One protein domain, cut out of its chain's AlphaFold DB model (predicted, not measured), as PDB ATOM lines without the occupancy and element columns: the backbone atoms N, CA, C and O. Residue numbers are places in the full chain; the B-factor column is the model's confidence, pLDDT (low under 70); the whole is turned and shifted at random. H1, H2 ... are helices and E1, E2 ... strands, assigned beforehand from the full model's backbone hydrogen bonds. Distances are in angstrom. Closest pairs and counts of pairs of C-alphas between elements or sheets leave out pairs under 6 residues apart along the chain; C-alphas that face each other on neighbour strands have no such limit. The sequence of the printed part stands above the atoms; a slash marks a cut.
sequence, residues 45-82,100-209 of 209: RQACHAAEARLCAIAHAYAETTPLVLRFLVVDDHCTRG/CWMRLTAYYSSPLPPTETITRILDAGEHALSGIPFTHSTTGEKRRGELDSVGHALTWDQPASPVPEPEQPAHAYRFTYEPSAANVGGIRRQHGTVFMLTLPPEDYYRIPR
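Overview. This is residues 45 to 82 and 100 to 209 of the 209 residues of an uncharacterized protein of Streptomyces galilaeus (UniProt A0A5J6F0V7). A twisted sheet of seven strands has the long helix H1 packed on one face and the short helix H3 on the opposite face, while H2 only grazes the sheet and comes near the last residue of H1. Two long strands, E1 and E2, run side by side through the sheet; E5 pairs with E1 on its far side from E2, and E6 and E7 pair with different parts of E2 on its far side from E1, with E4 and then E3 following beyond E6. The printed part has 148 residues with three named helices and seven named strands, in the order H1 E1 E2 H2 E3 E4 E5 H3 E6 E7, and its class is mixed, helices and strands. The sheet is branched, and its six neighbour pairs are antiparallel. The whole is compact, with a radius of gyration of the C-alphas of 15.7 A and spans of 49 by 35 by 27 A.

Arrangement. H1, residues 45 to 65, is on the branched sheet. The closest C-alphas of H1 and E2, residues 100 to 109, are those of Leu 55 and Leu 104, 6.4 A apart. E1, residues 69 to 81, is the antiparallel neighbour of E2 at 164 degrees, with N 74 and O 105 within hydrogen-bond range at 2.8 A. H2, residues 114 to 126, only grazes the sheet, with its residues 114 to 122. H1 and H2 are close but not clearly touching, the closest C-alphas being those of Thr 65 and Ala 124, 6.5 A apart. E3, residues 146 to 149, and E4, residues 152 to 156, form a hairpin, with N 147 and O 154 at 2.8 A. E5, residues 174 to 178, is an edge strand beside E1, antiparallel at 174 degrees, with N 75 and O 176 at 3.0 A. H3, residues 184 to 191, lies over E2 at a height over the sheet of 9.2 A, and runs along the strands, at 13 degrees to E2 on the local plane. H1 and H3 lie on opposite faces. E6, residues 194 to 198, has E2 on one side, with N 106 and O 197 at 2.8 A, and E4 on the other side, with N 155 and O 196 at 2.9 A. E7, residues 202 to 208, is an edge strand beside residues 100 to 102 of E2, with N 102 and O 202 at 2.9 A. E2 has three neighbours in staggered pairing: E1, beside its residues 100 to 109, lies on one side of it, and E6, beside its residues 105 to 109, and E7, beside its residues 100 to 102, lie on the other side. In H1, H2 and H3 every O i to N i+4 pair is within hydrogen-bond range.

Along the chain. H1 begins at C-alpha 45, at (35.387, -17.134, 20.644), and measures 30.2 A from first to last C-alpha. E1 measures 37.1 A and E2 30.5 A. H2 measures 18.7 A, from Pro 114 to Glu 126. E3 has four residues, E4, E5 and E6 five each, and H3 eight. H3 ends at C-alpha 191, at (18.339, 8.411, 2.826). E7 measures 16.8 A and ends at C-alpha 208, at (44.299, -28.931, 11.508).

Size, cuts and confidence. The two C-alphas farthest apart are those of Pro 113 and Arg 209, 51.2 A. Residues 83 to 99 are not printed, and C-alphas 82 and 100 are 10.8 A apart across this cut. The links from H2 to E3, 19 residues, and from E4 to E5, 17 residues, are long. Mean pLDDT of the printed part is 86.6; residues 139 to 143 and 168 to 182 are under 70. Arg 209 is the chain's last residue.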
ATOM      1  N   ARG A  45      36.149 -18.355  20.332       92.00
ATOM      2  CA  ARG A  45      35.387 -17.134  20.644       92.00
ATOM      3  C   ARG A  45      36.266 -15.886  20.661       92.00
ATOM      4  O   ARG A  45      35.881 -14.865  20.108       92.00
ATOM      5  N   GLN A  46      37.461 -15.972  21.244       94.94
ATOM      6  CA  GLN A  46      38.415 -14.863  21.220       94.94
ATOM      7  C   GLN A  46      38.850 -14.522  19.788       94.94
ATOM      8  O   GLN A  46      38.902 -13.347  19.432       94.94
ATOM      9  N   ALA A  47      39.132 -15.534  18.962       94.44
ATOM     10  CA  ALA A  47      39.488 -15.330  17.562       94.44
ATOM     11  C   ALA A  47      38.328 -14.725  16.750       94.44
ATOM     12  O   ALA A  47      38.563 -13.814  15.961       94.44
ATOM     13  N   CYS A  48      37.092 -15.172  17.002       93.75
ATOM     14  CA  CYS A  48      35.865 -14.618  16.425       93.75
ATOM     15  C   CYS A  48      35.731 -13.123  16.757       93.75
ATOM     16  O   CYS A  48      35.668 -12.306  15.845       93.75
ATOM     17  N   HIS A  49      35.807 -12.742  18.039       93.75
ATOM     18  CA  HIS A  49      35.730 -11.333  18.446       93.75
ATOM     19  C   HIS A  49      36.859 -10.475  17.861       93.75
ATOM     20  O   HIS A  49      36.634  -9.328  17.488       93.75
ATOM     21  N   ALA A  50      38.075 -11.018  17.767       95.38
ATOM     22  CA  ALA A  50      39.197 -10.294  17.180       95.38
ATOM     23  C   ALA A  50      39.018 -10.069  15.668       95.38
ATOM     24  O   ALA A  50      39.393  -9.007  15.175       95.38
ATOM     25  N   ALA A  51      38.475 -11.049  14.939       95.19
ATOM     26  CA  ALA A  51      38.171 -10.918  13.514       95.19
ATOM     27  C   ALA A  51      37.015  -9.941  13.273       95.19
ATOM     28  O   ALA A  51      37.147  -9.024  12.470       95.19
ATOM     29  N   GLU A  52      35.938 -10.060  14.048       94.25
ATOM     30  CA  GLU A  52      34.813  -9.124  14.014       94.25
ATOM     31  C   GLU A  52      35.282  -7.682  14.237       94.25
ATOM     32  O   GLU A  52      34.986  -6.807  13.429       94.25
ATOM     33  N   ALA A  53      36.101  -7.439  15.266       94.19
ATOM     34  CA  ALA A  53      36.646  -6.113  15.536       94.19
ATOM     35  C   ALA A  53      37.497  -5.567  14.373       94.19
ATOM     36  O   ALA A  53      37.404  -4.382  14.058       94.19
ATOM     37  N   ARG A  54      38.303  -6.415  13.711       94.25
ATOM     38  CA  ARG A  54      39.091  -6.012  12.531       94.25
ATOM     39  C   ARG A  54      38.198  -5.638  11.352       94.25
ATOM     40  O   ARG A  54      38.391  -4.575  10.767       94.25
ATOM     41  N   LEU A  55      37.220  -6.479  11.020       94.44
ATOM     42  CA  LEU A  55      36.299  -6.227   9.909       94.44
ATOM     43  C   LEU A  55      35.444  -4.977  10.166       94.44
ATOM     44  O   LEU A  55      35.286  -4.148   9.269       94.44
ATOM     45  N   CYS A  56      34.951  -4.792  11.394       93.75
ATOM     46  CA  CYS A  56      34.222  -3.583  11.777       93.75
ATOM     47  C   CYS A  56      35.109  -2.336  11.684       93.75
ATOM     48  O   CYS A  56      34.650  -1.307  11.195       93.75
ATOM     49  N   ALA A  57      36.384  -2.415  12.082       93.62
ATOM     50  CA  ALA A  57      37.316  -1.296  11.942       93.62
ATOM     51  C   ALA A  57      37.509  -0.881  10.473       93.62
ATOM     52  O   ALA A  57      37.527   0.312  10.179       93.62
ATOM     53  N   ILE A  58      37.575  -1.842   9.543       93.81
ATOM     54  CA  ILE A  58      37.615  -1.546   8.101       93.81
ATOM     55  C   ILE A  58      36.330  -0.824   7.678       93.81
ATOM     56  O   ILE A  58      36.407   0.226   7.046       93.81
ATOM     57  N   ALA A  59      35.152  -1.330   8.053       93.94
ATOM     58  CA  ALA A  59      33.879  -0.685   7.718       93.94
ATOM     59  C   ALA A  59      33.777   0.753   8.275       93.94
ATOM     60  O   ALA A  59      33.337   1.670   7.579       93.94
ATOM     61  N   HIS A  60      34.246   0.984   9.503       93.31
ATOM     62  CA  HIS A  60      34.317   2.329  10.076       93.31
ATOM     63  C   HIS A  60      35.296   3.236   9.325       93.31
ATOM     64  O   HIS A  60      34.944   4.378   9.036       93.31
ATOM     65  N   ALA A  61      36.461   2.726   8.916       92.44
ATOM     66  CA  ALA A  61      37.430   3.502   8.144       92.44
ATOM     67  C   ALA A  61      36.841   4.013   6.816       92.44
ATOM     68  O   ALA A  61      37.119   5.145   6.418       92.44
ATOM     69  N   TYR A  62      35.972   3.233   6.157       93.94
ATOM     70  CA  TYR A  62      35.234   3.710   4.980       93.94
ATOM     71  C   TYR A  62      34.337   4.906   5.316       93.94
ATOM     72  O   TYR A  62      34.311   5.872   4.559       93.94
ATOM     73  N   ALA A  63      33.620   4.872   6.438       93.75
ATOM     74  CA  ALA A  63      32.761   5.986   6.839       93.75
ATOM     75  C   ALA A  63      33.550   7.241   7.261       93.75
ATOM     76  O   ALA A  63      33.057   8.355   7.118       93.75
ATOM     77  N   GLU A  64      34.769   7.075   7.775       93.44
ATOM     78  CA  GLU A  64      35.625   8.190   8.203       93.44
ATOM     79  C   GLU A  64      36.355   8.871   7.039       93.44
ATOM     80  O   GLU A  64      36.595  10.077   7.069       93.44
ATOM     81  N   THR A  65      36.724   8.104   6.011       93.06
ATOM     82  CA  THR A  65      37.588   8.578   4.913       93.06
ATOM     83  C   THR A  65      36.839   8.855   3.611       93.06
ATOM     84  O   THR A  65      37.424   9.376   2.661       93.06
ATOM     85  N   THR A  66      35.542   8.553   3.556       94.62
ATOM     86  CA  THR A  66      34.684   8.762   2.382       94.62
ATOM     87  C   THR A  66      33.396   9.488   2.788       94.62
ATOM     88  O   THR A  66      33.087   9.576   3.973       94.62
ATOM     89  N   PRO A  67      32.586   9.994   1.839       95.50
ATOM     90  CA  PRO A  67      31.285  10.585   2.165       95.50
ATOM     91  C   PRO A  67      30.214   9.556   2.584       95.50
ATOM     92  O   PRO A  67      29.047   9.922   2.748       95.50
ATOM     93  N   LEU A  68      30.564   8.273   2.725       95.88
ATOM     94  CA  LEU A  68      29.638   7.237   3.162       95.88
ATOM     95  C   LEU A  68      29.307   7.383   4.649       95.88
ATOM     96  O   LEU A  68      30.171   7.553   5.496       95.88
ATOM     97  N   VAL A  69      28.031   7.225   4.985       94.62
ATOM     98  CA  VAL A  69      27.550   7.161   6.365       94.62
ATOM     99  C   VAL A  69      27.099   5.739   6.636       94.62
ATOM    100  O   VAL A  69      26.143   5.276   6.008       94.62
ATOM    101  N   LEU A  70      27.780   5.049   7.553       94.12
ATOM    102  CA  LEU A  70      27.427   3.688   7.955       94.12
ATOM    103  C   LEU A  70      26.044   3.694   8.611       94.12
ATOM    104  O   LEU A  70      25.787   4.458   9.543       94.12
ATOM    105  N   ARG A  71      25.135   2.866   8.096       91.81
ATOM    106  CA  ARG A  71      23.751   2.785   8.587       91.81
ATOM    107  C   ARG A  71      23.423   1.454   9.208       91.81
ATOM    108  O   ARG A  71      22.544   1.411  10.061       91.81
ATOM    109  N   PHE A  72      24.064   0.401   8.728       89.12
ATOM    110  CA  PHE A  72      23.722  -0.954   9.088       89.12
ATOM    111  C   PHE A  72      24.854  -1.897   8.700       89.12
ATOM    112  O   PHE A  72      25.434  -1.744   7.628       89.12
ATOM    113  N   LEU A  73      25.171  -2.864   9.547       91.00
ATOM    114  CA  LEU A  73      26.164  -3.894   9.264       91.00
ATOM    115  C   LEU A  73      25.609  -5.279   9.565       91.00
ATOM    116  O   LEU A  73      24.772  -5.459  10.450       91.00
ATOM    117  N   VAL A  74      26.109  -6.236   8.800       90.88
ATOM    118  CA  VAL A  74      25.787  -7.652   8.857       90.88
ATOM    119  C   VAL A  74      27.081  -8.416   9.053       90.88
ATOM    120  O   VAL A  74      27.997  -8.294   8.240       90.88
ATOM    121  N   VAL A  75      27.142  -9.214  10.114       91.25
ATOM    122  CA  VAL A  75      28.247 -10.146  10.359       91.25
ATOM    123  C   VAL A  75      27.738 -11.572  10.216       91.25
ATOM    124  O   VAL A  75      26.917 -12.021  11.021       91.25
ATOM    125  N   ASP A  76      28.269 -12.270   9.215       89.94
ATOM    126  CA  ASP A  76      28.021 -13.679   8.934       89.94
ATOM    127  C   ASP A  76      29.167 -14.529   9.490       89.94
ATOM    128  O   ASP A  76      30.301 -14.456   9.008       89.94
ATOM    129  N   ASP A  77      28.880 -15.362  10.493       90.12
ATOM    130  CA  ASP A  77      29.849 -16.296  11.078       90.12
ATOM    131  C   ASP A  77      29.540 -17.746  10.676       90.12
ATOM    132  O   ASP A  77      28.451 -18.285  10.933       90.12
ATOM    133  N   HIS A  78      30.522 -18.401  10.056       89.12
ATOM    134  CA  HIS A  78      30.392 -19.739   9.500       89.12
ATOM    135  C   HIS A  78      31.467 -20.684  10.028       89.12
ATOM    136  O   HIS A  78      32.640 -20.560   9.694       89.12
ATOM    137  N   CYS A  79      31.050 -21.742  10.729       87.62
ATOM    138  CA  CYS A  79      31.928 -22.838  11.134       87.62
ATOM    139  C   CYS A  79      31.624 -24.131  10.367       87.62
ATOM    140  O   CYS A  79      30.584 -24.777  10.519       87.62
ATOM    141  N   THR A  80      32.586 -24.583   9.571       86.81
ATOM    142  CA  THR A  80      32.495 -25.841   8.827       86.81
ATOM    143  C   THR A  80      33.254 -26.954   9.538       86.81
ATOM    144  O   THR A  80      34.382 -26.793  10.009       86.81
ATOM    145  N   ARG A  81      32.639 -28.137   9.612       86.06
ATOM    146  CA  ARG A  81      33.299 -29.340  10.132       86.06
ATOM    147  C   ARG A  81      34.096 -30.042   9.039       86.06
ATOM    148  O   ARG A  81      33.648 -30.169   7.902       86.06
ATOM    149  N   GLY A  82      35.232 -30.608   9.426       82.25
ATOM    150  CA  GLY A  82      36.005 -31.509   8.584       82.25
ATOM    151  C   GLY A  82      35.255 -32.809   8.333       82.25
ATOM    152  O   GLY A  82      35.161 -33.653   9.229       82.25
ATOM    153  N   CYS A 100      36.495 -22.087  10.751       92.12
ATOM    154  CA  CYS A 100      35.558 -20.995  10.904       92.12
ATOM    155  C   CYS A 100      36.067 -19.764  10.166       92.12
ATOM    156  O   CYS A 100      37.249 -19.421  10.259       92.12
ATOM    157  N   TRP A 101      35.156 -19.131   9.444       93.56
ATOM    158  CA  TRP A 101      35.390 -17.911   8.697       93.56
ATOM    159  C   TRP A 101      34.240 -16.945   8.927       93.56
ATOM    160  O   TRP A 101      33.118 -17.353   9.235       93.56
ATOM    161  N   MET A 102      34.541 -15.665   8.782       93.75
ATOM    162  CA  MET A 102      33.591 -14.583   8.970       93.75
ATOM    163  C   MET A 102      33.531 -13.727   7.715       93.75
ATOM    164  O   MET A 102      34.542 -13.543   7.038       93.75
ATOM    165  N   ARG A 103      32.354 -13.196   7.401       93.06
ATOM    166  CA  ARG A 103      32.176 -12.175   6.373       93.06
ATOM    167  C   ARG A 103      31.391 -11.017   6.961       93.06
ATOM    168  O   ARG A 103      30.449 -11.230   7.717       93.06
ATOM    169  N   LEU A 104      31.788  -9.804   6.602       93.81
ATOM    170  CA  LEU A 104      31.078  -8.594   6.984       93.81
ATOM    171  C   LEU A 104      30.538  -7.902   5.739       93.81
ATOM    172  O   LEU A 104      31.271  -7.683   4.772       93.81
ATOM    173  N   THR A 105      29.263  -7.533   5.805       94.31
ATOM    174  CA  THR A 105      28.586  -6.723   4.797       94.31
ATOM    175  C   THR A 105      28.083  -5.446   5.455       94.31
ATOM    176  O   THR A 105      27.255  -5.485   6.363       94.31
ATOM    177  N   ALA A 106      28.594  -4.302   5.019       94.31
ATOM    178  CA  ALA A 106      28.229  -2.993   5.539       94.31
ATOM    179  C   ALA A 106      27.361  -2.235   4.532       94.31
ATOM    180  O   ALA A 106      27.658  -2.186   3.341       94.31
ATOM    181  N   TYR A 107      26.302  -1.611   5.030       94.50
ATOM    182  CA  TYR A 107      25.348  -0.828   4.263       94.50
ATOM    183  C   TYR A 107      25.453   0.641   4.660       94.50
ATOM    184  O   TYR A 107      25.338   1.018   5.833       94.50
ATOM    185  N   TYR A 108      25.635   1.479   3.651       95.25
ATOM    186  CA  TYR A 108      25.867   2.904   3.790       95.25
ATOM    187  C   TYR A 108      24.816   3.702   3.032       95.25
ATOM    188  O   TYR A 108      24.239   3.253   2.042       95.25
ATOM    189  N   SER A 109      24.630   4.937   3.473       95.12
ATOM    190  CA  SER A 109      23.993   5.997   2.688       95.12
ATOM    191  C   SER A 109      25.028   7.057   2.336       95.12
ATOM    192  O   SER A 109      25.983   7.225   3.089       95.12
ATOM    193  N   SER A 110      24.802   7.838   1.286       95.38
ATOM    194  CA  SER A 110      25.608   9.028   0.995       95.38
ATOM    195  C   SER A 110      24.713  10.262   0.902       95.38
ATOM    196  O   SER A 110      23.626  10.164   0.330       95.38
ATOM    197  N   PRO A 111      25.133  11.425   1.434       94.94
ATOM    198  CA  PRO A 111      24.438  12.685   1.189       94.94
ATOM    199  C   PRO A 111      24.666  13.207  -0.240       94.94
ATOM    200  O   PRO A 111      23.965  14.119  -0.674       94.94
ATOM    201  N   LEU A 112      25.650  12.659  -0.961       95.69
ATOM    202  CA  LEU A 112      26.014  13.065  -2.315       95.69
ATOM    203  C   LEU A 112      25.352  12.161  -3.367       95.69
ATOM    204  O   LEU A 112      25.048  10.997  -3.088       95.69
ATOM    205  N   PRO A 113      25.190  12.642  -4.615       92.56
ATOM    206  CA  PRO A 113      24.772  11.794  -5.724       92.56
ATOM    207  C   PRO A 113      25.714  10.588  -5.906       92.56
ATOM    208  O   PRO A 113      26.912  10.697  -5.618       92.56
ATOM    209  N   PRO A 114      25.232   9.450  -6.441       90.88
ATOM    210  CA  PRO A 114      26.048   8.244  -6.557       90.88
ATOM    211  C   PRO A 114      27.341   8.446  -7.342       90.88
ATOM    212  O   PRO A 114      28.396   8.025  -6.888       90.88
ATOM    213  N   THR A 115      27.295   9.154  -8.471       90.75
ATOM    214  CA  THR A 115      28.484   9.402  -9.299       90.75
ATOM    215  C   THR A 115      29.572  10.156  -8.536       90.75
ATOM    216  O   THR A 115      30.736   9.782  -8.614       90.75
ATOM    217  N   GLU A 116      29.199  11.184  -7.769       93.94
ATOM    218  CA  GLU A 116      30.155  11.956  -6.969       93.94
ATOM    219  C   GLU A 116      30.666  11.142  -5.777       93.94
ATOM    220  O   GLU A 116      31.861  11.148  -5.498       93.94
ATOM    221  N   THR A 117      29.783  10.381  -5.126       94.88
ATOM    222  CA  THR A 117      30.152   9.457  -4.042       94.88
ATOM    223  C   THR A 117      31.225   8.477  -4.500       94.88
ATOM    224  O   THR A 117      32.240   8.329  -3.825       94.88
ATOM    225  N   ILE A 118      31.035   7.850  -5.665       93.06
ATOM    226  CA  ILE A 118      32.007   6.910  -6.226       93.06
ATOM    227  C   ILE A 118      33.333   7.608  -6.517       93.06
ATOM    228  O   ILE A 118      34.362   7.114  -6.072       93.06
ATOM    229  N   THR A 119      33.332   8.771  -7.174       92.81
ATOM    230  CA  THR A 119      34.575   9.522  -7.423       92.81
ATOM    231  C   THR A 119      35.339   9.798  -6.127       92.81
ATOM    232  O   THR A 119      36.534   9.541  -6.070       92.81
ATOM    233  N   ARG A 120      34.654  10.227  -5.057       94.19
ATOM    234  CA  ARG A 120      35.290  10.486  -3.753       94.19
ATOM    235  C   ARG A 120      35.844   9.226  -3.087       94.19
ATOM    236  O   ARG A 120      36.861   9.312  -2.409       94.19
ATOM    237  N   ILE A 121      35.190   8.078  -3.259       93.81
ATOM    238  CA  ILE A 121      35.700   6.789  -2.768       93.81
ATOM    239  C   ILE A 121      36.980   6.410  -3.514       93.81
ATOM    240  O   ILE A 121      37.946   5.997  -2.878       93.81
ATOM    241  N   LEU A 122      36.997   6.580  -4.840       93.31
ATOM    242  CA  LEU A 122      38.182   6.313  -5.652       93.31
ATOM    243  C   LEU A 122      39.330   7.258  -5.272       93.31
ATOM    244  O   LEU A 122      40.437   6.792  -5.033       93.31
ATOM    245  N   ASP A 123      39.053   8.557  -5.117       93.31
ATOM    246  CA  ASP A 123      40.037   9.542  -4.645       93.31
ATOM    247  C   ASP A 123      40.594   9.165  -3.261       93.31
ATOM    248  O   ASP A 123      41.792   9.284  -3.014       93.31
ATOM    249  N   ALA A 124      39.740   8.670  -2.357       93.12
ATOM    250  CA  ALA A 124      40.163   8.225  -1.034       93.12
ATOM    251  C   ALA A 124      41.096   7.003  -1.086       93.12
ATOM    252  O   ALA A 124      41.983   6.888  -0.238       93.12
ATOM    253  N   GLY A 125      40.928   6.107  -2.065       90.88
ATOM    254  CA  GLY A 125      41.830   4.975  -2.292       90.88
ATOM    255  C   GLY A 125      43.168   5.350  -2.936       90.88
ATOM    256  O   GLY A 125      44.150   4.642  -2.736       90.88
ATOM    257  N   GLU A 126      43.252   6.484  -3.641       91.94
ATOM    258  CA  GLU A 126      44.521   6.991  -4.200       91.94
ATOM    259  C   GLU A 126      45.464   7.567  -3.126       91.94
ATOM    260  O   GLU A 126      46.661   7.749  -3.370       91.94
ATOM    261  N   HIS A 127      44.961   7.872  -1.925       90.50
ATOM    262  CA  HIS A 127      45.809   8.358  -0.841       90.50
ATOM    263  C   HIS A 127      46.820   7.294  -0.390       90.50
ATOM    264  O   HIS A 127      46.504   6.116  -0.223       90.50
ATOM    265  N   ALA A 128      48.055   7.726  -0.118       75.69
ATOM    266  CA  ALA A 128      49.086   6.843   0.414       75.69
ATOM    267  C   ALA A 128      48.627   6.210   1.740       75.69
ATOM    268  O   ALA A 128      48.147   6.912   2.627       75.69
ATOM    269  N   LEU A 129      48.819   4.891   1.875       80.19
ATOM    270  CA  LEU A 129      48.387   4.093   3.036       80.19
ATOM    271  C   LEU A 129      46.863   4.044   3.245       80.19
ATOM    272  O   LEU A 129      46.414   3.714   4.344       80.19
ATOM    273  N   SER A 130      46.068   4.345   2.214       84.62
ATOM    274  CA  SER A 130      44.621   4.175   2.299       84.62
ATOM    275  C   SER A 130      44.256   2.715   2.575       84.62
ATOM    276  O   SER A 130      44.766   1.794   1.937       84.62
ATOM    277  N   GLY A 131      43.343   2.505   3.525       83.12
ATOM    278  CA  GLY A 131      42.725   1.202   3.782       83.12
ATOM    279  C   GLY A 131      41.652   0.825   2.752       83.12
ATOM    280  O   GLY A 131      41.030  -0.229   2.884       83.12
ATOM    281  N   ILE A 132      41.411   1.681   1.752       88.31
ATOM    282  CA  ILE A 132      40.417   1.488   0.696       88.31
ATOM    283  C   ILE A 132      41.130   0.980  -0.566       88.31
ATOM    284  O   ILE A 132      41.925   1.713  -1.146       88.31
ATOM    285  N   PRO A 133      40.828  -0.239  -1.051       90.25
ATOM    286  CA  PRO A 133      41.486  -0.829  -2.215       90.25
ATOM    287  C   PRO A 133      40.910  -0.355  -3.562       90.25
ATOM    288  O   PRO A 133      41.275  -0.898  -4.605       90.25
ATOM    289  N   PHE A 134      39.978   0.602  -3.563       89.38
ATOM    290  CA  PHE A 134      39.334   1.116  -4.772       89.38
ATOM    291  C   PHE A 134      40.053   2.361  -5.282       89.38
ATOM    292  O   PHE A 134      40.004   3.412  -4.657       89.38
ATOM    293  N   THR A 135      40.669   2.240  -6.448       89.50
ATOM    294  CA  THR A 135      41.410   3.303  -7.143       89.50
ATOM    295  C   THR A 135      40.783   3.582  -8.505       89.50
ATOM    296  O   THR A 135      40.054   2.748  -9.051       89.50
ATOM    297  N   HIS A 136      41.110   4.709  -9.136       85.94
ATOM    298  CA  HIS A 136      40.651   4.993 -10.507       85.94
ATOM    299  C   HIS A 136      41.182   3.983 -11.534       85.94
ATOM    300  O   HIS A 136      40.601   3.821 -12.607       85.94
ATOM    301  N   SER A 137      42.259   3.268 -11.195       81.56
ATOM    302  CA  SER A 137      42.810   2.157 -11.977       81.56
ATOM    303  C   SER A 137      42.088   0.824 -11.772       81.56
ATOM    304  O   SER A 137      42.437  -0.139 -12.453       81.56
ATOM    305  N   THR A 138      41.094   0.753 -10.878       76.75
ATOM    306  CA  THR A 138      40.287  -0.453 -10.651       76.75
ATOM    307  C   THR A 138      39.502  -0.769 -11.926       76.75
ATOM    308  O   THR A 138      38.406  -0.262 -12.172       76.75
ATOM    309  N   THR A 139      40.105  -1.592 -12.782       55.38
ATOM    310  CA  THR A 139      39.596  -2.076 -14.069       55.38
ATOM    311  C   THR A 139      38.575  -3.188 -13.857       55.38
ATOM    312  O   THR A 139      38.672  -4.278 -14.413       55.38
ATOM    313  N   GLY A 140      37.548  -2.912 -13.055       53.09
ATOM    314  CA  GLY A 140      36.314  -3.672 -13.151       53.09
ATOM    315  C   GLY A 140      35.687  -3.339 -14.497       53.09
ATOM    316  O   GLY A 140      35.423  -2.170 -14.784       53.09
ATOM    317  N   GLU A 141      35.484  -4.342 -15.347       47.25
ATOM    318  CA  GLU A 141      34.525  -4.300 -16.450       47.25
ATOM    319  C   GLU A 141      33.284  -3.559 -15.920       47.25
ATOM    320  O   GLU A 141      32.624  -4.088 -15.031       47.25
ATOM    321  N   LYS A 142      33.070  -2.287 -16.314       53.34
ATOM    322  CA  LYS A 142      32.131  -1.347 -15.664       53.34
ATOM    323  C   LYS A 142      30.696  -1.871 -15.753       53.34
ATOM    324  O   LYS A 142      29.889  -1.389 -16.549       53.34
ATOM    325  N   ARG A 143      30.345  -2.845 -14.921       58.03
ATOM    326  CA  ARG A 143      28.969  -3.172 -14.604       58.03
ATOM    327  C   ARG A 143      28.467  -1.979 -13.818       58.03
ATOM    328  O   ARG A 143      28.966  -1.635 -12.753       58.03
ATOM    329  N   ARG A 144      27.561  -1.244 -14.452       71.94
ATOM    330  CA  ARG A 144      26.970  -0.016 -13.932       71.94
ATOM    331  C   ARG A 144      26.381  -0.319 -12.544       71.94
ATOM    332  O   ARG A 144      25.339  -0.957 -12.482       71.94
ATOM    333  N   GLY A 145      27.047   0.102 -11.467       80.81
ATOM    334  CA  GLY A 145      26.589  -0.167 -10.097       80.81
ATOM    335  C   GLY A 145      27.486  -1.047  -9.219       80.81
ATOM    336  O   GLY A 145      27.037  -1.393  -8.130       80.81
ATOM    337  N   GLU A 146      28.691  -1.428  -9.659       89.56
ATOM    338  CA  GLU A 146      29.594  -2.311  -8.902       89.56
ATOM    339  C   GLU A 146      31.079  -1.921  -9.059       89.56
ATOM    340  O   GLU A 146      31.516  -1.518 -10.139       89.56
ATOM    341  N   LEU A 147      31.847  -2.059  -7.974       89.50
ATOM    342  CA  LEU A 147      33.310  -2.011  -7.918       89.50
ATOM    343  C   LEU A 147      33.820  -3.240  -7.158       89.50
ATOM    344  O   LEU A 147      33.332  -3.522  -6.068       89.50
ATOM    345  N   ASP A 148      34.825  -3.927  -7.693       89.94
ATOM    346  CA  ASP A 148      35.494  -5.057  -7.036       89.94
ATOM    347  C   ASP A 148      37.008  -4.831  -7.057       89.94
ATOM    348  O   ASP A 148      37.578  -4.498  -8.100       89.94
ATOM    349  N   SER A 149      37.649  -4.960  -5.896       89.50
ATOM    350  CA  SER A 149      39.102  -4.894  -5.764       89.50
ATOM    351  C   SER A 149      39.565  -5.634  -4.515       89.50
ATOM    352  O   SER A 149      39.048  -5.412  -3.422       89.50
ATOM    353  N   VAL A 150      40.566  -6.510  -4.656       87.56
ATOM    354  CA  VAL A 150      41.189  -7.262  -3.544       87.56
ATOM    355  C   VAL A 150      40.147  -7.994  -2.668       87.56
ATOM    356  O   VAL A 150      40.300  -8.139  -1.458       87.56
ATOM    357  N   GLY A 151      39.050  -8.461  -3.277       87.44
ATOM    358  CA  GLY A 151      37.958  -9.152  -2.584       87.44
ATOM    359  C   GLY A 151      37.004  -8.244  -1.800       87.44
ATOM    360  O   GLY A 151      36.080  -8.756  -1.170       87.44
ATOM    361  N   HIS A 152      37.199  -6.923  -1.839       92.88
ATOM    362  CA  HIS A 152      36.189  -5.950  -1.441       92.88
ATOM    363  C   HIS A 152      35.254  -5.726  -2.626       92.88
ATOM    364  O   HIS A 152      35.715  -5.364  -3.707       92.88
ATOM    365  N   ALA A 153      33.951  -5.876  -2.410       93.25
ATOM    366  CA  ALA A 153      32.935  -5.605  -3.422       93.25
ATOM    367  C   ALA A 153      32.006  -4.493  -2.934       93.25
ATOM    368  O   ALA A 153      31.346  -4.641  -1.906       93.25
ATOM    369  N   LEU A 154      31.959  -3.374  -3.653       93.75
ATOM    370  CA  LEU A 154      31.062  -2.254  -3.395       93.75
ATOM    371  C   LEU A 154      30.001  -2.191  -4.492       93.75
ATOM    372  O   LEU A 154      30.311  -1.894  -5.642       93.75
ATOM    373  N   THR A 155      28.742  -2.404  -4.133       94.00
ATOM    374  CA  THR A 155      27.596  -2.222  -5.030       94.00
ATOM    375  C   THR A 155      26.684  -1.117  -4.519       94.00
ATOM    376  O   THR A 155      26.755  -0.727  -3.354       94.00
ATOM    377  N   TRP A 156      25.842  -0.551  -5.377       93.44
ATOM    378  CA  TRP A 156      24.878   0.470  -4.959       93.44
ATOM    379  C   TRP A 156      23.605   0.431  -5.785       93.44
ATOM    380  O   TRP A 156      23.593  -0.093  -6.899       93.44
ATOM    381  N   ASP A 157      22.534   1.009  -5.236       92.19
ATOM    382  CA  ASP A 157      21.218   0.955  -5.867       92.19
ATOM    383  C   ASP A 157      21.262   1.460  -7.314       92.19
ATOM    384  O   ASP A 157      21.676   2.588  -7.602       92.19
ATOM    385  N   GLN A 158      20.760   0.622  -8.219       87.00
ATOM    386  CA  GLN A 158      20.436   0.988  -9.589       87.00
ATOM    387  C   GLN A 158      18.914   0.959  -9.783       87.00
ATOM    388  O   GLN A 158      18.244   0.111  -9.192       87.00
ATOM    389  N   PRO A 159      18.344   1.796 -10.675       80.50
ATOM    390  CA  PRO A 159      16.903   1.799 -10.946       80.50
ATOM    391  C   PRO A 159      16.322   0.425 -11.319       80.50
ATOM    392  O   PRO A 159      15.173   0.140 -11.005       80.50
ATOM    393  N   ALA A 160      17.116  -0.425 -11.979       82.19
ATOM    394  CA  ALA A 160      16.717  -1.772 -12.396       82.19
ATOM    395  C   ALA A 160      17.237  -2.889 -11.472       82.19
ATOM    396  O   ALA A 160      16.869  -4.048 -11.647       82.19
ATOM    397  N   SER A 161      18.117  -2.566 -10.522       85.69
ATOM    398  CA  SER A 161      18.787  -3.540  -9.661       85.69
ATOM    399  C   SER A 161      19.107  -2.877  -8.318       85.69
ATOM    400  O   SER A 161      20.198  -2.335  -8.129       85.69
ATOM    401  N   PRO A 162      18.119  -2.800  -7.408       89.50
ATOM    402  CA  PRO A 162      18.364  -2.306  -6.064       89.50
ATOM    403  C   PRO A 162      19.232  -3.298  -5.288       89.50
ATOM    404  O   PRO A 162      19.166  -4.509  -5.507       89.50
ATOM    405  N   VAL A 163      19.998  -2.778  -4.333       90.81
ATOM    406  CA  VAL A 163      20.749  -3.582  -3.369       90.81
ATOM    407  C   VAL A 163      19.774  -4.496  -2.612       90.81
ATOM    408  O   VAL A 163      18.763  -3.997  -2.086       90.81
ATOM    409  N   PRO A 164      20.047  -5.813  -2.554       87.88
ATOM    410  CA  PRO A 164      19.179  -6.761  -1.873       87.88
ATOM    411  C   PRO A 164      19.226  -6.572  -0.353       87.88
ATOM    412  O   PRO A 164      20.230  -6.140   0.219       87.88
ATOM    413  N   GLU A 165      18.124  -6.925   0.307       86.69
ATOM    414  CA  GLU A 165      18.134  -7.137   1.755       86.69
ATOM    415  C   GLU A 165      19.062  -8.314   2.087       86.69
ATOM    416  O   GLU A 165      19.158  -9.254   1.293       86.69
ATOM    417  N   PRO A 166      19.731  -8.297   3.250       83.38
ATOM    418  CA  PRO A 166      20.550  -9.424   3.665       83.38
ATOM    419  C   PRO A 166      19.686 -10.678   3.823       83.38
ATOM    420  O   PRO A 166      18.712 -10.698   4.581       83.38
ATOM    421  N   GLU A 167      20.059 -11.742   3.118       76.00
ATOM    422  CA  GLU A 167      19.429 -13.046   3.289       76.00
ATOM    423  C   GLU A 167      19.791 -13.608   4.665       76.00
ATOM    424  O   GLU A 167      20.961 -13.638   5.036       76.00
ATOM    425  N   GLN A 168      18.803 -14.085   5.428       67.62
ATOM    426  CA  GLN A 168      19.080 -14.853   6.643       67.62
ATOM    427  C   GLN A 168      19.622 -16.229   6.239       67.62
ATOM    428  O   GLN A 168      18.869 -17.035   5.679       67.62
ATOM    429  N   PRO A 169      20.900 -16.556   6.505       61.31
ATOM    430  CA  PRO A 169      21.454 -17.814   6.045       61.31
ATOM    431  C   PRO A 169      20.892 -18.954   6.891       61.31
ATOM    432  O   PRO A 169      21.015 -18.955   8.115       61.31
ATOM    433  N   ALA A 170      20.373 -20.003   6.248       59.12
ATOM    434  CA  ALA A 170      19.878 -21.201   6.938       59.12
ATOM    435  C   ALA A 170      20.960 -21.943   7.759       59.12
ATOM    436  O   ALA A 170      20.652 -22.861   8.524       59.12
ATOM    437  N   HIS A 171      22.239 -21.607   7.555       57.66
ATOM    438  CA  HIS A 171      23.396 -22.334   8.082       57.66
ATOM    439  C   HIS A 171      24.462 -21.435   8.730       57.66
ATOM    440  O   HIS A 171      25.566 -21.919   9.000       57.66
ATOM    441  N   ALA A 172      24.171 -20.151   8.960       62.97
ATOM    442  CA  ALA A 172      25.057 -19.300   9.751       62.97
ATOM    443  C   ALA A 172      24.986 -19.718  11.225       62.97
ATOM    444  O   ALA A 172      23.910 -20.023  11.744       62.97
ATOM    445  N   TYR A 173      26.138 -19.758  11.895       58.38
ATOM    446  CA  TYR A 173      26.184 -20.002  13.342       58.38
ATOM    447  C   TYR A 173      25.750 -18.762  14.106       58.38
ATOM    448  O   TYR A 173      25.092 -18.866  15.141       58.38
ATOM    449  N   ARG A 174      26.107 -17.590  13.579       68.12
ATOM    450  CA  ARG A 174      25.704 -16.306  14.122       68.12
ATOM    451  C   ARG A 174      25.473 -15.335  12.982       68.12
ATOM    452  O   ARG A 174      26.272 -15.263  12.055       68.12
ATOM    453  N   PHE A 175      24.379 -14.602  13.100       60.50
ATOM    454  CA  PHE A 175      24.062 -13.468  12.259       60.50
ATOM    455  C   PHE A 175      23.856 -12.276  13.196       60.50
ATOM    456  O   PHE A 175      23.022 -12.356  14.101       60.50
ATOM    457  N   THR A 176      24.628 -11.200  13.031       69.94
ATOM    458  CA  THR A 176      24.507  -9.992  13.873       69.94
ATOM    459  C   THR A 176      24.193  -8.777  13.012       69.94
ATOM    460  O   THR A 176      24.851  -8.565  11.999       69.94
ATOM    461  N   TYR A 177      23.190  -8.004  13.436       67.69
ATOM    462  CA  TYR A 177      22.749  -6.761  12.809       67.69
ATOM    463  C   TYR A 177      23.017  -5.583  13.745       67.69
ATOM    464  O   TYR A 177      22.564  -5.605  14.892       67.69
ATOM    465  N   GLU A 178      23.645  -4.524  13.252       65.12
ATOM    466  CA  GLU A 178      23.809  -3.287  14.020       65.12
ATOM    467  C   GLU A 178      23.534  -2.080  13.115       65.12
ATOM    468  O   GLU A 178      24.236  -1.933  12.115       65.12
ATOM    469  N   PRO A 179      22.509  -1.241  13.385       61.53
ATOM    470  CA  PRO A 179      21.497  -1.314  14.442       61.53
ATOM    471  C   PRO A 179      20.408  -2.363  14.154       61.53
ATOM    472  O   PRO A 179      19.897  -2.463  13.041       61.53
ATOM    473  N   SER A 180      19.971  -3.078  15.196       54.09
ATOM    474  CA  SER A 180      19.060  -4.237  15.131       54.09
ATOM    475  C   SER A 180      17.654  -3.986  14.548       54.09
ATOM    476  O   SER A 180      16.888  -4.934  14.404       54.09
ATOM    477  N   ALA A 181      17.286  -2.736  14.245       55.72
ATOM    478  CA  ALA A 181      15.985  -2.344  13.686       55.72
ATOM    479  C   ALA A 181      16.065  -1.762  12.260       55.72
ATOM    480  O   ALA A 181      15.030  -1.450  11.665       55.72
ATOM    481  N   ALA A 182      17.269  -1.588  11.706       66.12
ATOM    482  CA  ALA A 182      17.437  -1.081  10.351       66.12
ATOM    483  C   ALA A 182      17.246  -2.218   9.331       66.12
ATOM    484  O   ALA A 182      17.804  -3.299   9.480       66.12
ATOM    485  N   ASN A 183      16.449  -1.972   8.292       83.44
ATOM    486  CA  ASN A 183      16.416  -2.782   7.071       83.44
ATOM    487  C   ASN A 183      16.818  -1.901   5.884       83.44
ATOM    488  O   ASN A 183      16.663  -0.673   5.938       83.44
ATOM    489  N   VAL A 184      17.337  -2.513   4.821       89.00
ATOM    490  CA  VAL A 184      17.867  -1.793   3.653       89.00
ATOM    491  C   VAL A 184      16.782  -0.922   3.017       89.00
ATOM    492  O   VAL A 184      17.030   0.228   2.655       89.00
ATOM    493  N   GLY A 185      15.541  -1.407   2.958       88.88
ATOM    494  CA  GLY A 185      14.389  -0.664   2.459       88.88
ATOM    495  C   GLY A 185      14.056   0.583   3.284       88.88
ATOM    496  O   GLY A 185      13.653   1.600   2.723       88.88
ATOM    497  N   GLY A 186      14.237   0.538   4.602       88.81
ATOM    498  CA  GLY A 186      14.068   1.671   5.508       88.81
ATOM    499  C   GLY A 186      15.140   2.728   5.286       88.81
ATOM    500  O   GLY A 186      14.805   3.900   5.111       88.81
ATOM    501  N   ILE A 187      16.401   2.296   5.181       89.62
ATOM    502  CA  ILE A 187      17.530   3.172   4.840       89.62
ATOM    503  C   ILE A 187      17.262   3.853   3.499       89.62
ATOM    504  O   ILE A 187      17.376   5.072   3.398       89.62
ATOM    505  N   ARG A 188      16.820   3.089   2.495       91.50
ATOM    506  CA  ARG A 188      16.522   3.606   1.159       91.50
ATOM    507  C   ARG A 188      15.427   4.669   1.165       91.50
ATOM    508  O   ARG A 188      15.570   5.715   0.541       91.50
ATOM    509  N   ARG A 189      14.337   4.434   1.903       90.75
ATOM    510  CA  ARG A 189      13.243   5.413   2.038       90.75
ATOM    511  C   ARG A 189      13.686   6.698   2.732       90.75
ATOM    512  O   ARG A 189      13.198   7.765   2.378       90.75
ATOM    513  N   GLN A 190      14.567   6.596   3.724       91.31
ATOM    514  CA  GLN A 190      14.974   7.734   4.546       91.31
ATOM    515  C   GLN A 190      16.147   8.524   3.950       91.31
ATOM    516  O   GLN A 190      16.230   9.735   4.144       91.31
ATOM    517  N   HIS A 191      17.057   7.849   3.249       90.81
ATOM    518  CA  HIS A 191      18.339   8.411   2.826       90.81
ATOM    519  C   HIS A 191      18.604   8.314   1.317       90.81
ATOM    520  O   HIS A 191      19.601   8.856   0.851       90.81
ATOM    521  N   GLY A 192      17.732   7.666   0.541       91.25
ATOM    522  CA  GLY A 192      17.904   7.517  -0.904       91.25
ATOM    523  C   GLY A 192      18.790   6.327  -1.266       91.25
ATOM    524  O   GLY A 192      18.492   5.199  -0.890       91.25
ATOM    525  N   THR A 193      19.846   6.549  -2.047       93.31
ATOM    526  CA  THR A 193      20.701   5.464  -2.555       93.31
ATOM    527  C   THR A 193      21.445   4.749  -1.429       93.31
ATOM    528  O   THR A 193      22.147   5.381  -0.636       93.31
ATOM    529  N   VAL A 194      21.333   3.421  -1.408       95.19
ATOM    530  CA  VAL A 194      22.120   2.555  -0.528       95.19
ATOM    531  C   VAL A 194      23.349   2.032  -1.263       95.19
ATOM    532  O   VAL A 194      23.263   1.627  -2.422       95.19
ATOM    533  N   PHE A 195      24.476   2.014  -0.557       95.31
ATOM    534  CA  PHE A 195      25.724   1.378  -0.966       95.31
ATOM    535  C   PHE A 195      25.973   0.170  -0.066       95.31
ATOM    536  O   PHE A 195      25.797   0.264   1.146       95.31
ATOM    537  N   MET A 196      26.387  -0.951  -0.637       95.50
ATOM    538  CA  MET A 196      26.689  -2.192   0.064       95.50
ATOM    539  C   MET A 196      28.147  -2.558  -0.175       95.50
ATOM    540  O   MET A 196      28.540  -2.824  -1.306       95.50
ATOM    541  N   LEU A 197      28.936  -2.584   0.892       95.69
ATOM    542  CA  LEU A 197      30.312  -3.057   0.891       95.69
ATOM    543  C   LEU A 197      30.355  -4.464   1.479       95.69
ATOM    544  O   LEU A 197      30.049  -4.652   2.653       95.69
ATOM    545  N   THR A 198      30.790  -5.432   0.689       95.19
ATOM    546  CA  THR A 198      31.107  -6.781   1.156       95.19
ATOM    547  C   THR A 198      32.616  -6.899   1.304       95.19
ATOM    548  O   THR A 198      33.348  -6.682   0.338       95.19
ATOM    549  N   LEU A 199      33.080  -7.224   2.508       95.00
ATOM    550  CA  LEU A 199      34.494  -7.479   2.776       95.00
ATOM    551  C   LEU A 199      34.869  -8.926   2.414       95.00
ATOM    552  O   LEU A 199      34.010  -9.819   2.467       95.00
ATOM    553  N   PRO A 200      36.145  -9.190   2.077       93.19
ATOM    554  CA  PRO A 200      36.606 -10.548   1.829       93.19
ATOM    555  C   PRO A 200      36.392 -11.419   3.077       93.19
ATOM    556  O   PRO A 200      36.530 -10.932   4.202       93.19
ATOM    557  N   PRO A 201      36.044 -12.710   2.912       92.56
ATOM    558  CA  PRO A 201      35.888 -13.601   4.050       92.56
ATOM    559  C   PRO A 201      37.226 -13.786   4.777       92.56
ATOM    560  O   PRO A 201      38.254 -14.034   4.147       92.56
ATOM    561  N   GLU A 202      37.198 -13.720   6.105       93.69
ATOM    562  CA  GLU A 202      38.370 -13.884   6.961       93.69
ATOM    563  C   GLU A 202      38.311 -15.228   7.698       93.69
ATOM    564  O   GLU A 202      37.453 -15.453   8.556       93.69
ATOM    565  N   ASP A 203      39.241 -16.131   7.378       93.50
ATOM    566  CA  ASP A 203      39.465 -17.366   8.134       93.50
ATOM    567  C   ASP A 203      40.104 -17.027   9.491       93.50
ATOM    568  O   ASP A 203      41.311 -16.800   9.588       93.50
ATOM    569  N   TYR A 204      39.310 -17.017  10.564       94.06
ATOM    570  CA  TYR A 204      39.788 -16.604  11.889       94.06
ATOM    571  C   TYR A 204      40.171 -17.775  12.799       94.06
ATOM    572  O   TYR A 204      40.931 -17.601  13.754       94.06
ATOM    573  N   TYR A 205      39.651 -18.980  12.546       92.81
ATOM    574  CA  TYR A 205      39.919 -20.131  13.403       92.81
ATOM    575  C   TYR A 205      39.930 -21.438  12.623       92.81
ATOM    576  O   TYR A 205      38.935 -21.847  12.029       92.81
ATOM    577  N   ARG A 206      41.050 -22.158  12.677       92.75
ATOM    578  CA  ARG A 206      41.192 -23.447  12.004       92.75
ATOM    579  C   ARG A 206      41.986 -24.410  12.861       92.75
ATOM    580  O   ARG A 206      43.105 -24.118  13.268       92.75
ATOM    581  N   ILE A 207      41.426 -25.597  13.078       89.19
ATOM    582  CA  ILE A 207      42.142 -26.683  13.746       89.19
ATOM    583  C   ILE A 207      42.537 -27.709  12.690       89.19
ATOM    584  O   ILE A 207      41.641 -28.337  12.110       89.19
ATOM    585  N   PRO A 208      43.841 -27.905  12.429       86.06
ATOM    586  CA  PRO A 208      44.299 -28.931  11.508       86.06
ATOM    587  C   PRO A 208      43.932 -30.328  12.019       86.06
ATOM    588  O   PRO A 208      43.569 -30.531  13.183       86.06
ATOM    589  N   ARG A 209      43.940 -31.292  11.104       76.81
ATOM    590  CA  ARG A 209      43.560 -32.663  11.427       76.81
ATOM    591  C   ARG A 209      44.576 -33.381  12.300       76.81
ATOM    592  O   ARG A 209      45.772 -33.306  11.981       76.81
TER     593      ARG A 209